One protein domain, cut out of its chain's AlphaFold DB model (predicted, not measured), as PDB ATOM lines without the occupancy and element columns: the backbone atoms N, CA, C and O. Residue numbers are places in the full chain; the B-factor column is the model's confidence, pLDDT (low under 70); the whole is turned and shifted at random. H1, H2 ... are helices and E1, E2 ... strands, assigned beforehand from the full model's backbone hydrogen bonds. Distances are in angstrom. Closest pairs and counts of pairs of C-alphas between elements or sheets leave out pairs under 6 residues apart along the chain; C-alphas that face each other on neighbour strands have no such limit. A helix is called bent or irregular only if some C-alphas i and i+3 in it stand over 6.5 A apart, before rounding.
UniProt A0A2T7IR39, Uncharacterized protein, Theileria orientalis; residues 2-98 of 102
ATOM      1  N   GLY A   2     -18.889   3.599  30.512       77.19
ATOM      2  CA  GLY A   2     -17.586   3.077  30.984       77.19
ATOM      3  C   GLY A   2     -17.511   1.555  31.203       77.19
ATOM      4  O   GLY A   2     -16.425   0.989  31.179       77.19
ATOM      5  N   PHE A   3     -18.655   0.885  31.361       83.00
ATOM      6  CA  PHE A   3     -18.745  -0.547  31.670       83.00
ATOM      7  C   PHE A   3     -18.056  -1.458  30.647       83.00
ATOM      8  O   PHE A   3     -17.183  -2.241  31.007       83.00
ATOM      9  N   GLU A   4     -18.375  -1.317  29.358       83.38
ATOM     10  CA  GLU A   4     -17.756  -2.143  28.311       83.38
ATOM     11  C   GLU A   4     -16.242  -1.925  28.215       83.38
ATOM     12  O   GLU A   4     -15.488  -2.861  27.940       83.38
ATOM     13  N   VAL A   5     -15.792  -0.693  28.473       85.19
ATOM     14  CA  VAL A   5     -14.369  -0.350  28.525       85.19
ATOM     15  C   VAL A   5     -13.703  -1.074  29.693       85.19
ATOM     16  O   VAL A   5     -12.657  -1.686  29.501       85.19
ATOM     17  N   GLY A   6     -14.334  -1.081  30.869       84.38
ATOM     18  CA  GLY A   6     -13.873  -1.832  32.036       84.38
ATOM     19  C   GLY A   6     -13.709  -3.327  31.768       84.38
ATOM     20  O   GLY A   6     -12.655  -3.885  32.072       84.38
ATOM     21  N   CYS A   7     -14.695  -3.957  31.122       84.75
ATOM     22  CA  CYS A   7     -14.622  -5.380  30.778       84.75
ATOM     23  C   CYS A   7     -13.417  -5.701  29.881       84.75
ATOM     24  O   CYS A   7     -12.670  -6.637  30.146       84.75
ATOM     25  N   ARG A   8     -13.183  -4.882  28.846       85.81
ATOM     26  CA  ARG A   8     -12.065  -5.083  27.908       85.81
ATOM     27  C   ARG A   8     -10.705  -4.760  28.526       85.81
ATOM     28  O   ARG A   8      -9.716  -5.413  28.202       85.81
ATOM     29  N   ILE A   9     -10.641  -3.746  29.391       84.88
ATOM     30  CA  ILE A   9      -9.403  -3.346  30.072       84.88
ATOM     31  C   ILE A   9      -8.911  -4.446  31.003       84.88
ATOM     32  O   ILE A   9      -7.700  -4.657  31.070       84.88
ATOM     33  N   LEU A  10      -9.816  -5.144  31.696       82.31
ATOM     34  CA  LEU A  10      -9.430  -6.257  32.555       82.31
ATOM     35  C   LEU A  10      -8.670  -7.315  31.748       82.31
ATOM     36  O   LEU A  10      -7.520  -7.591  32.072       82.31
ATOM     37  N   ASP A  11      -9.251  -7.817  30.656       81.81
ATOM     38  CA  ASP A  11      -8.602  -8.825  29.808       81.81
ATOM     39  C   ASP A  11      -7.276  -8.319  29.223       81.81
ATOM     40  O   ASP A  11      -6.255  -9.010  29.280       81.81
ATOM     41  N   ALA A  12      -7.259  -7.087  28.706       84.06
ATOM     42  CA  ALA A  12      -6.058  -6.497  28.123       84.06
ATOM     43  C   ALA A  12      -4.911  -6.377  29.142       84.06
ATOM     44  O   ALA A  12      -3.764  -6.700  28.821       84.06
ATOM     45  N   LEU A  13      -5.198  -5.932  30.369       83.12
ATOM     46  CA  LEU A  13      -4.186  -5.799  31.414       83.12
ATOM     47  C   LEU A  13      -3.786  -7.150  32.002       83.12
ATOM     48  O   LEU A  13      -2.606  -7.352  32.254       83.12
ATOM     49  N   THR A  14      -4.714  -8.092  32.159       81.12
ATOM     50  CA  THR A  14      -4.407  -9.456  32.606       81.12
ATOM     51  C   THR A  14      -3.434 -10.145  31.647       81.12
ATOM     52  O   THR A  14      -2.455 -10.742  32.093       81.12
ATOM     53  N   ILE A  15      -3.627  -9.989  30.331       82.62
ATOM     54  CA  ILE A  15      -2.695 -10.501  29.314       82.62
ATOM     55  C   ILE A  15      -1.355  -9.756  29.376       82.62
ATOM     56  O   ILE A  15      -0.294 -10.383  29.358       82.62
ATOM     57  N   LYS A  16      -1.388  -8.420  29.465       81.81
ATOM     58  CA  LYS A  16      -0.185  -7.576  29.459       81.81
ATOM     59  C   LYS A  16       0.717  -7.817  30.673       81.81
ATOM     60  O   LYS A  16       1.929  -7.929  30.505       81.81
ATOM     61  N   ASP A  17       0.138  -7.926  31.864       77.81
ATOM     62  CA  ASP A  17       0.852  -8.199  33.118       77.81
ATOM     63  C   ASP A  17       1.085  -9.707  33.348       77.81
ATOM     64  O   ASP A  17       1.627 -10.105  34.377       77.81
ATOM     65  N   LYS A  18       0.708 -10.566  32.383       77.00
ATOM     66  CA  LYS A  18       0.795 -12.037  32.468       77.00
ATOM     67  C   LYS A  18       0.164 -12.596  33.749       77.00
ATOM     68  O   LYS A  18       0.652 -13.573  34.322       77.00
ATOM     69  N   ILE A  19      -0.927 -11.983  34.197       75.69
ATOM     70  CA  ILE A  19      -1.675 -12.437  35.365       75.69
ATOM     71  C   ILE A  19      -2.429 -13.698  34.954       75.69
ATOM     72  O   ILE A  19      -3.457 -13.654  34.289       75.69
ATOM     73  N   THR A  20      -1.890 -14.851  35.324       66.12
ATOM     74  CA  THR A  20      -2.512 -16.161  35.088       66.12
ATOM     75  C   THR A  20      -3.452 -16.572  36.217       66.12
ATOM     76  O   THR A  20      -4.237 -17.506  36.063       66.12
ATOM     77  N   THR A  21      -3.402 -15.875  37.351       66.81
ATOM     78  CA  THR A  21      -4.228 -16.147  38.524       66.81
ATOM     79  C   THR A  21      -5.435 -15.224  38.571       66.81
ATOM     80  O   THR A  21      -5.332 -13.999  38.586       66.81
ATOM     81  N   ARG A  22      -6.621 -15.829  38.632       70.25
ATOM     82  CA  ARG A  22      -7.867 -15.092  38.824       70.25
ATOM     83  C   ARG A  22      -7.889 -14.470  40.220       70.25
ATOM     84  O   ARG A  22      -7.585 -15.139  41.206       70.25
ATOM     85  N   PHE A  23      -8.317 -13.214  40.312       78.94
ATOM     86  CA  PHE A  23      -8.572 -12.575  41.599       78.94
ATOM     87  C   PHE A  23      -9.698 -13.318  42.337       78.94
ATOM     88  O   PHE A  23     -10.810 -13.431  41.828       78.94
ATOM     89  N   THR A  24      -9.404 -13.850  43.525       77.75
ATOM     90  CA  THR A  24     -10.358 -14.588  44.378       77.75
ATOM     91  C   THR A  24     -10.915 -13.747  45.522       77.75
ATOM     92  O   THR A  24     -11.930 -14.104  46.115       77.75
ATOM     93  N   THR A  25     -10.305 -12.590  45.782       80.94
ATOM     94  CA  THR A  25     -10.690 -11.668  46.850       80.94
ATOM     95  C   THR A  25     -10.798 -10.247  46.297       80.94
ATOM     96  O   THR A  25     -10.018  -9.848  45.430       80.94
ATOM     97  N   ILE A  26     -11.730  -9.460  46.841       82.56
ATOM     98  CA  ILE A  26     -11.997  -8.083  46.400       82.56
ATOM     99  C   ILE A  26     -10.813  -7.131  46.643       82.56
ATOM    100  O   ILE A  26     -10.558  -6.245  45.837       82.56
ATOM    101  N   VAL A  27     -10.044  -7.333  47.720       84.56
ATOM    102  CA  VAL A  27      -8.910  -6.462  48.084       84.56
ATOM    103  C   VAL A  27      -7.780  -6.507  47.042       84.56
ATOM    104  O   VAL A  27      -7.392  -5.440  46.568       84.56
ATOM    105  N   PRO A  28      -7.272  -7.687  46.625       85.38
ATOM    106  CA  PRO A  28      -6.345  -7.798  45.500       85.38
ATOM    107  C   PRO A  28      -6.859  -7.150  44.215       85.38
ATOM    108  O   PRO A  28      -6.098  -6.470  43.534       85.38
ATOM    109  N   LEU A  29      -8.149  -7.321  43.903       85.62
ATOM    110  CA  LEU A  29      -8.751  -6.739  42.705       85.62
ATOM    111  C   LEU A  29      -8.781  -5.207  42.780       85.62
ATOM    112  O   LEU A  29      -8.350  -4.536  41.849       85.62
ATOM    113  N   LEU A  30      -9.215  -4.640  43.905       86.94
ATOM    114  CA  LEU A  30      -9.209  -3.195  44.139       86.94
ATOM    115  C   LEU A  30      -7.793  -2.611  44.108       86.94
ATOM    116  O   LEU A  30      -7.592  -1.527  43.565       86.94
ATOM    117  N   SER A  31      -6.810  -3.333  44.648       87.56
ATOM    118  CA  SER A  31      -5.406  -2.926  44.595       87.56
ATOM    119  C   SER A  31      -4.852  -2.967  43.169       87.56
ATOM    120  O   SER A  31      -4.088  -2.083  42.786       87.56
ATOM    121  N   PHE A  32      -5.260  -3.943  42.356       86.81
ATOM    122  CA  PHE A  32      -4.933  -3.993  40.931       86.81
ATOM    123  C   PHE A  32      -5.577  -2.837  40.154       86.81
ATOM    124  O   PHE A  32      -4.929  -2.215  39.311       86.81
ATOM    125  N   ILE A  33      -6.826  -2.488  40.477       88.19
ATOM    126  CA  ILE A  33      -7.509  -1.337  39.877       88.19
ATOM    127  C   ILE A  33      -6.780  -0.037  40.238       88.19
ATOM    128  O   ILE A  33      -6.483   0.767  39.357       88.19
ATOM    129  N   SER A  34      -6.432   0.162  41.512       88.44
ATOM    130  CA  SER A  34      -5.787   1.398  41.968       88.44
ATOM    131  C   SER A  34      -4.365   1.584  41.427       88.44
ATOM    132  O   SER A  34      -3.885   2.712  41.331       88.44
ATOM    133  N   THR A  35      -3.686   0.490  41.075       86.94
ATOM    134  CA  THR A  35      -2.304   0.505  40.585       86.94
ATOM    135  C   THR A  35      -2.236   0.369  39.067       86.94
ATOM    136  O   THR A  35      -1.914   1.341  38.391       86.94
ATOM    137  N   SER A  36      -2.541  -0.802  38.511       86.56
ATOM    138  CA  SER A  36      -2.349  -1.109  37.090       86.56
ATOM    139  C   SER A  36      -3.373  -0.422  36.193       86.56
ATOM    140  O   SER A  36      -2.991   0.199  35.200       86.56
ATOM    141  N   VAL A  37      -4.662  -0.487  36.545       86.56
ATOM    142  CA  VAL A  37      -5.728   0.133  35.737       86.56
ATOM    143  C   VAL A  37      -5.595   1.650  35.768       86.56
ATOM    144  O   VAL A  37      -5.582   2.294  34.720       86.56
ATOM    145  N   TRP A  38      -5.423   2.219  36.960       86.44
ATOM    146  CA  TRP A  38      -5.265   3.659  37.136       86.44
ATOM    147  C   TRP A  38      -4.019   4.208  36.442       86.44
ATOM    148  O   TRP A  38      -4.105   5.201  35.720       86.44
ATOM    149  N   LYS A  39      -2.883   3.503  36.543       84.44
ATOM    150  CA  LYS A  39      -1.655   3.889  35.838       84.44
ATOM    151  C   LYS A  39      -1.818   3.797  34.327       84.44
ATOM    152  O   LYS A  39      -1.271   4.627  33.613       84.44
ATOM    153  N   TYR A  40      -2.565   2.818  33.824       83.88
ATOM    154  CA  TYR A  40      -2.813   2.697  32.390       83.88
ATOM    155  C   TYR A  40      -3.737   3.801  31.855       83.88
ATOM    156  O   TYR A  40      -3.506   4.306  30.760       83.88
ATOM    157  N   LEU A  41      -4.755   4.195  32.624       79.38
ATOM    158  CA  LEU A  41      -5.751   5.186  32.207       79.38
ATOM    159  C   LEU A  41      -5.309   6.638  32.425       79.38
ATOM    160  O   LEU A  41      -5.549   7.490  31.575       79.38
ATOM    161  N   PHE A  42      -4.685   6.922  33.566       78.38
ATOM    162  CA  PHE A  42      -4.411   8.285  34.038       78.38
ATOM    163  C   PHE A  42      -2.924   8.561  34.262       78.38
ATOM    164  O   PHE A  42      -2.552   9.679  34.609       78.38
ATOM    165  N   ASN A  43      -2.069   7.557  34.042       81.31
ATOM    166  CA  ASN A  43      -0.622   7.642  34.236       81.31
ATOM    167  C   ASN A  43      -0.195   7.983  35.680       81.31
ATOM    168  O   ASN A  43       0.931   8.421  35.911       81.31
ATOM    169  N   HIS A  44      -1.069   7.740  36.661       83.06
ATOM    170  CA  HIS A  44      -0.804   7.847  38.098       83.06
ATOM    171  C   HIS A  44      -1.491   6.697  38.858       83.06
ATOM    172  O   HIS A  44      -2.131   5.839  38.255       83.06
ATOM    173  N   GLN A  45      -1.319   6.631  40.176       83.38
ATOM    174  CA  GLN A  45      -1.961   5.616  41.017       83.38
ATOM    175  C   GLN A  45      -3.061   6.249  41.867       83.38
ATOM    176  O   GLN A  45      -2.864   7.324  42.435       83.38
ATOM    177  N   ALA A  46      -4.185   5.549  42.007       85.75
ATOM    178  CA  ALA A  46      -5.212   5.905  42.979       85.75
ATOM    179  C   ALA A  46      -4.835   5.423  44.379       85.75
ATOM    180  O   ALA A  46      -4.149   4.413  44.564       85.75
ATOM    181  N   VAL A  47      -5.370   6.114  45.382       85.38
ATOM    182  CA  VAL A  47      -5.250   5.698  46.778       85.38
ATOM    183  C   VAL A  47      -6.459   4.847  47.144       85.38
ATOM    184  O   VAL A  47      -7.586   5.339  47.173       85.38
ATOM    185  N   LEU A  48      -6.225   3.570  47.449       86.56
ATOM    186  CA  LEU A  48      -7.251   2.690  48.000       86.56
ATOM    187  C   LEU A  48      -7.394   2.947  49.505       86.56
ATOM    188  O   LEU A  48      -6.453   2.745  50.271       86.56
ATOM    189  N   MET A  49      -8.580   3.366  49.933       83.19
ATOM    190  CA  MET A  49      -8.941   3.558  51.335       83.19
ATOM    191  C   MET A  49     -10.029   2.567  51.740       83.19
ATOM    192  O   MET A  49     -10.883   2.194  50.938       83.19
ATOM    193  N   ARG A  50     -10.017   2.144  53.002       81.94
ATOM    194  CA  ARG A  50     -11.108   1.365  53.596       81.94
ATOM    195  C   ARG A  50     -12.124   2.322  54.225       81.94
ATOM    196  O   ARG A  50     -11.719   3.331  54.802       81.94
ATOM    197  N   GLY A  51     -13.412   2.002  54.122       77.75
ATOM    198  CA  GLY A  51     -14.477   2.723  54.816       77.75
ATOM    199  C   GLY A  51     -14.265   2.708  56.333       77.75
ATOM    200  O   GLY A  51     -13.750   1.734  56.885       77.75
ATOM    201  N   LYS A  52     -14.626   3.806  57.006       72.56
ATOM    202  CA  LYS A  52     -14.492   3.933  58.468       72.56
ATOM    203  C   LYS A  52     -15.511   3.086  59.232       72.56
ATOM    204  O   LYS A  52     -15.160   2.540  60.271       72.56
ATOM    205  N   ASP A  53     -16.723   2.960  58.696       71.94
ATOM    206  CA  ASP A  53     -17.857   2.318  59.373       71.94
ATOM    207  C   ASP A  53     -18.066   0.849  58.982       71.94
ATOM    208  O   ASP A  53     -18.658   0.082  59.738       71.94
ATOM    209  N   SER A  54     -17.537   0.412  57.835       71.81
ATOM    210  CA  SER A  54     -17.711  -0.960  57.359       71.81
ATOM    211  C   SER A  54     -16.432  -1.527  56.763       71.81
ATOM    212  O   SER A  54     -15.860  -0.998  55.810       71.81
ATOM    213  N   TYR A  55     -16.026  -2.693  57.264       70.06
ATOM    214  CA  TYR A  55     -14.896  -3.457  56.728       70.06
ATOM    215  C   TYR A  55     -15.115  -3.957  55.294       70.06
ATOM    216  O   TYR A  55     -14.162  -4.412  54.664       70.06
ATOM    217  N   LYS A  56     -16.356  -3.901  54.797       74.06
ATOM    218  CA  LYS A  56     -16.730  -4.306  53.438       74.06
ATOM    219  C   LYS A  56     -16.739  -3.140  52.449       74.06
ATOM    220  O   LYS A  56     -16.878  -3.377  51.255       74.06
ATOM    221  N   GLU A  57     -16.591  -1.909  52.930       82.50
ATOM    222  CA  GLU A  57     -16.585  -0.720  52.087       82.50
ATOM    223  C   GLU A  57     -15.155  -0.305  51.746       82.50
ATOM    224  O   GLU A  57     -14.270  -0.227  52.606       82.50
ATOM    225  N   TYR A  58     -14.932  -0.018  50.468       85.31
ATOM    226  CA  TYR A  58     -13.653   0.430  49.940       85.31
ATOM    227  C   TYR A  58     -13.872   1.634  49.031       85.31
ATOM    228  O   TYR A  58     -14.841   1.693  48.281       85.31
ATOM    229  N   MET A  59     -12.953   2.590  49.092       85.19
ATOM    230  CA  MET A  59     -13.012   3.837  48.343       85.19
ATOM    231  C   MET A  59     -11.722   4.007  47.549       85.19
ATOM    232  O   MET A  59     -10.629   3.957  48.113       85.19
ATOM    233  N   LEU A  60     -11.846   4.230  46.244       84.75
ATOM    234  CA  LEU A  60     -10.737   4.640  45.387       84.75
ATOM    235  C   LEU A  60     -10.726   6.162  45.330       84.75
ATOM    236  O   LEU A  60     -11.676   6.769  44.841       84.75
ATOM    237  N   ASN A  61      -9.670   6.772  45.861       82.12
ATOM    238  CA  ASN A  61      -9.555   8.217  45.937       82.12
ATOM    239  C   ASN A  61      -8.533   8.715  44.917       82.12
ATOM    240  O   ASN A  61      -7.353   8.355  44.980       82.12
ATOM    241  N   ASP A  62      -9.003   9.564  44.008       77.12
ATOM    242  CA  ASP A  62      -8.185  10.201  42.989       77.12
ATOM    243  C   ASP A  62      -8.164  11.714  43.203       77.12
ATOM    244  O   ASP A  62      -9.200  12.376  43.156       77.12
ATOM    245  N   LYS A  63      -6.981  12.266  43.488       64.75
ATOM    246  CA  LYS A  63      -6.822  13.703  43.770       64.75
ATOM    247  C   LYS A  63      -6.562  14.535  42.522       64.75
ATOM    248  O   LYS A  63      -6.673  15.756  42.570       64.75
ATOM    249  N   GLU A  64      -6.176  13.899  41.425       62.97
ATOM    250  CA  GLU A  64      -5.562  14.582  40.298       62.97
ATOM    251  C   GLU A  64      -6.079  13.966  39.002       62.97
ATOM    252  O   GLU A  64      -5.304  13.438  38.211       62.97
ATOM    253  N   PHE A  65      -7.402  14.011  38.807       62.12
ATOM    254  CA  PHE A  65      -8.077  13.546  37.596       62.12
ATOM    255  C   PHE A  65      -7.439  14.221  36.367       62.12
ATOM    256  O   PHE A  65      -7.856  15.295  35.939       62.12
ATOM    257  N   GLN A  66      -6.405  13.606  35.784       59.06
ATOM    258  CA  GLN A  66      -5.693  14.160  34.627       59.06
ATOM    259  C   GLN A  66      -6.605  14.210  33.401       59.06
ATOM    260  O   GLN A  66      -6.373  15.000  32.492       59.06
ATOM    261  N   ILE A  67      -7.667  13.401  33.391       58.38
ATOM    262  CA  ILE A  67      -8.681  13.387  32.336       58.38
ATOM    263  C   ILE A  67      -9.385  14.748  32.197       58.38
ATOM    264  O   ILE A  67      -9.672  15.166  31.082       58.38
ATOM    265  N   THR A  68      -9.518  15.499  33.297       57.88
ATOM    266  CA  THR A  68     -10.032  16.881  33.374       57.88
ATOM    267  C   THR A  68      -9.161  17.872  32.575       57.88
ATOM    268  O   THR A  68      -9.616  18.945  32.197       57.88
ATOM    269  N   LYS A  69      -7.903  17.530  32.248       59.78
ATOM    270  CA  LYS A  69      -7.050  18.370  31.380       59.78
ATOM    271  C   LYS A  69      -7.406  18.266  29.894       59.78
ATOM    272  O   LYS A  69      -7.060  19.168  29.140       59.78
ATOM    273  N   TYR A  70      -8.086  17.197  29.475       61.28
ATOM    274  CA  TYR A  70      -8.389  16.928  28.063       61.28
ATOM    275  C   TYR A  70      -9.817  17.309  27.654       61.28
ATOM    276  O   TYR A  70     -10.178  17.168  26.489       61.28
ATOM    277  N   ILE A  71     -10.629  17.806  28.591       63.09
ATOM    278  CA  ILE A  71     -12.008  18.233  28.344       63.09
ATOM    279  C   ILE A  71     -12.169  19.721  28.665       63.09
ATOM    280  O   ILE A  71     -11.882  20.187  29.764       63.09
ATOM    281  N   SER A  72     -12.647  20.496  27.691       59.84
ATOM    282  CA  SER A  72     -12.941  21.926  27.846       59.84
ATOM    283  C   SER A  72     -14.376  22.121  28.348       59.84
ATOM    284  O   SER A  72     -15.266  22.487  27.590       59.84
ATOM    285  N   MET A  73     -14.625  21.831  29.626       62.16
ATOM    286  CA  MET A  73     -15.933  22.036  30.274       62.16
ATOM    287  C   MET A  73     -15.801  22.858  31.575       62.16
ATOM    288  O   MET A  73     -14.692  23.076  32.061       62.16
ATOM    289  N   PRO A  74     -16.889  23.335  32.194       61.34
ATOM    290  CA  PRO A  74     -16.827  23.897  33.543       61.34
ATOM    291  C   PRO A  74     -16.366  22.818  34.533       61.34
ATOM    292  O   PRO A  74     -16.885  21.703  34.491       61.34
ATOM    293  N   LYS A  75     -15.402  23.127  35.415       62.75
ATOM    294  CA  LYS A  75     -14.745  22.146  36.310       62.75
ATOM    295  C   LYS A  75     -15.741  21.228  37.035       62.75
ATOM    296  O   LYS A  75     -15.512  20.031  37.120       62.75
ATOM    297  N   GLU A  76     -16.872  21.761  37.483       65.00
ATOM    298  CA  GLU A  76     -17.911  21.024  38.218       65.00
ATOM    299  C   GLU A  76     -18.588  19.920  37.380       65.00
ATOM    300  O   GLU A  76     -18.745  18.787  37.837       65.00
ATOM    301  N   LEU A  77     -18.910  20.215  36.115       62.94
ATOM    302  CA  LEU A  77     -19.487  19.256  35.162       62.94
ATOM    303  C   LEU A  77     -18.460  18.211  34.703       62.94
ATOM    304  O   LEU A  77     -18.818  17.055  34.452       62.94
ATOM    305  N   GLN A  78     -17.181  18.597  34.643       64.19
ATOM    306  CA  GLN A  78     -16.084  17.686  34.315       64.19
ATOM    307  C   GLN A  78     -15.930  16.577  35.363       64.19
ATOM    308  O   GLN A  78     -15.861  15.400  34.999       64.19
ATOM    309  N   TYR A  79     -15.919  16.935  36.653       67.81
ATOM    310  CA  TYR A  79     -15.771  15.965  37.742       67.81
ATOM    311  C   TYR A  79     -16.938  14.979  37.793       67.81
ATOM    312  O   TYR A  79     -16.700  13.779  37.914       67.81
ATOM    313  N   SER A  80     -18.182  15.450  37.648       70.50
ATOM    314  CA  SER A  80     -19.368  14.581  37.681       70.50
ATOM    315  C   SER A  80     -19.371  13.570  36.524       70.50
ATOM    316  O   SER A  80     -19.509  12.363  36.741       70.50
ATOM    317  N   THR A  81     -19.109  14.038  35.298       73.94
ATOM    318  CA  THR A  81     -19.123  13.187  34.098       73.94
ATOM    319  C   THR A  81     -17.970  12.178  34.100       73.94
ATOM    320  O   THR A  81     -18.185  10.994  33.836       73.94
ATOM    321  N   CYS A  82     -16.752  12.606  34.460       74.88
ATOM    322  CA  CYS A  82     -15.606  11.696  34.560       74.88
ATOM    323  C   CYS A  82     -15.770  10.684  35.691       74.88
ATOM    324  O   CYS A  82     -15.463   9.513  35.494       74.88
ATOM    325  N   SER A  83     -16.299  11.096  36.845       76.50
ATOM    326  CA  SER A  83     -16.555  10.168  37.952       76.50
ATOM    327  C   SER A  83     -17.576   9.106  37.558       76.50
ATOM    328  O   SER A  83     -17.358   7.932  37.836       76.50
ATOM    329  N   SER A  84     -18.644   9.478  36.842       82.06
ATOM    330  CA  SER A  84     -19.620   8.511  36.325       82.06
ATOM    331  C   SER A  84     -18.994   7.539  35.316       82.06
ATOM    332  O   SER A  84     -19.239   6.331  35.367       82.06
ATOM    333  N   PHE A  85     -18.125   8.034  34.431       82.25
ATOM    334  CA  PHE A  85     -17.417   7.187  33.474       82.25
ATOM    335  C   PHE A  85     -16.461   6.202  34.163       82.25
ATOM    336  O   PHE A  85     -16.502   5.007  33.867       82.25
ATOM    337  N   ILE A  86     -15.656   6.680  35.116       83.88
ATOM    338  CA  ILE A  86     -14.743   5.850  35.911       83.88
ATOM    339  C   ILE A  86     -15.507   4.830  36.749       83.88
ATOM    340  O   ILE A  86     -15.123   3.664  36.764       83.88
ATOM    341  N   ALA A  87     -16.596   5.237  37.403       85.06
ATOM    342  CA  ALA A  87     -17.454   4.323  38.149       85.06
ATOM    343  C   ALA A  87     -17.947   3.184  37.246       85.06
ATOM    344  O   ALA A  87     -17.863   2.022  37.627       85.06
ATOM    345  N   GLY A  88     -18.341   3.503  36.007       87.94
ATOM    346  CA  GLY A  88     -18.687   2.497  35.008       87.94
ATOM    347  C   GLY A  88     -17.528   1.558  34.656       87.94
ATOM    348  O   GLY A  88     -17.747   0.361  34.542       87.94
ATOM    349  N   ILE A  89     -16.298   2.063  34.498       87.69
ATOM    350  CA  ILE A  89     -15.115   1.217  34.243       87.69
ATOM    351  C   ILE A  89     -14.886   0.248  35.403       87.69
ATOM    352  O   ILE A  89     -14.696  -0.946  35.177       87.69
ATOM    353  N   VAL A  90     -14.913   0.749  36.640       87.12
ATOM    354  CA  VAL A  90     -14.725  -0.072  37.843       87.12
ATOM    355  C   VAL A  90     -15.813  -1.144  37.933       87.12
ATOM    356  O   VAL A  90     -15.494  -2.309  38.154       87.12
ATOM    357  N   ASP A  91     -17.068  -0.781  37.674       87.38
ATOM    358  CA  ASP A  91     -18.200  -1.709  37.654       87.38
ATOM    359  C   ASP A  91     -18.056  -2.794  36.565       87.38
ATOM    360  O   ASP A  91     -18.261  -3.981  36.818       87.38
ATOM    361  N   GLY A  92     -17.576  -2.427  35.372       88.06
ATOM    362  CA  GLY A  92     -17.268  -3.380  34.298       88.06
ATOM    363  C   GLY A  92     -16.173  -4.384  34.665       88.06
ATOM    364  O   GLY A  92     -16.288  -5.582  34.382       88.06
ATOM    365  N   ILE A  93     -15.123  -3.920  35.349       87.19
ATOM    366  CA  ILE A  93     -14.034  -4.778  35.840       87.19
ATOM    367  C   ILE A  93     -14.554  -5.741  36.912       87.19
ATOM    368  O   ILE A  93     -14.280  -6.940  36.853       87.19
ATOM    369  N   LEU A  94     -15.325  -5.231  37.873       85.69
ATOM    370  CA  LEU A  94     -15.939  -6.020  38.942       85.69
ATOM    371  C   LEU A  94     -16.870  -7.103  38.377       85.69
ATOM    372  O   LEU A  94     -16.736  -8.280  38.726       85.69
ATOM    373  N   SER A  95     -17.731  -6.739  37.423       86.31
ATOM    374  CA  SER A  95     -18.627  -7.667  36.729       86.31
ATOM    375  C   SER A  95     -17.865  -8.754  35.960       86.31
ATOM    376  O   SER A  95     -18.174  -9.945  36.082       86.31
ATOM    377  N   SER A  96     -16.797  -8.380  35.249       83.62
ATOM    378  CA  SER A  96     -15.946  -9.325  34.510       83.62
ATOM    379  C   SER A  96     -15.204 -10.289  35.438       83.62
ATOM    380  O   SER A  96     -15.115 -11.486  35.164       83.62
ATOM    381  N   ALA A  97     -14.758  -9.808  36.600       80.69
ATOM    382  CA  ALA A  97     -14.141 -10.637  37.631       80.69
ATOM    383  C   ALA A  97     -15.158 -11.503  38.419       80.69
ATOM    384  O   ALA A  97     -14.753 -12.365  39.208       80.69
ATOM    385  N   LYS A  98     -16.469 -11.344  38.158       81.44
ATOM    386  CA  LYS A  98     -17.613 -11.927  38.893       81.44
ATOM    387  C   LYS A  98     -17.725 -11.469  40.352       81.44
ATOM    388  O   LYS A  98     -18.347 -12.153  41.161       81.44
TER     389      LYS A  98
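Overview. This is residues 2 to 98 of the 102 residues of an uncharacterized protein of Theileria orientalis (UniProt A0A2T7IR39). A long straight helix, H4, makes the longest axis, and H1 crosses it steeply near H4's later half, with H2 close to both. A small two-stranded hairpin, E1 and E2, sits next to H2, its link of residues 51 to 57 pointing away from the helices; short H3 packs at H4's beginning. The printed part has 97 residues, with H1, H2, E1, E2, H3 and H4 in that order, and its class is mostly helix. The antiparallel sheet has the order E1, E2. It is compact, with a radius of gyration of the C-alphas of 13.8 A, and spans 42 by 35 by 21 A.

Along the chain. H1, residues 2 to 16, is 20.5 A long and begins at C-alpha 2 (-17.586, 3.077, 30.984). H2, residues 26 to 42, is 21.9 A long and neither bent nor irregular, but only just: C-alphas 34 and 37 are 6.4 A apart. E1, residues 47 to 50, is 10.0 A; E2, residues 58 to 61, 9.7 A; H3, residues 66 to 69, 5.5 A. H4, residues 75 to 96, is 31.5 A long and ends at C-alpha 96 (-15.946, -9.325, 34.510).

Arrangement. H1 and H4 touch at a steep tilt of 57 degrees, the same way; their closest C-alphas, Gly 6 and Ile 89, are 4.0 A apart. H1, with residues 9 to 13, only just touches H2, with 3 pairs of C-alphas within 8 A, the closest Leu 13 and Val 37 at 7.5 A. The closest C-alphas of H2 and E1, Ser 34 and Leu 48, are 6.3 A apart. In the hairpin E1 and E2, N 49 and O 59 are 2.8 A apart, within hydrogen-bond range. H3 touches residues 75 to 82 of H4, the closest C-alphas being Thr 68 and Gln 78, 6.2 A apart. Each O i to N i+4 pair is within hydrogen-bond range in H4, against 10 of 11 in H1 and 11 of 13 in H2; H3 is too short for such a pair.

Size, cuts and confidence. The farthest C-alphas, Thr 20 and Pro 74, are 42.6 A apart. The printed part has no cut and no long link. Its mean pLDDT is 78.3; residues 20 to 21 and 63 to 79 are under 70.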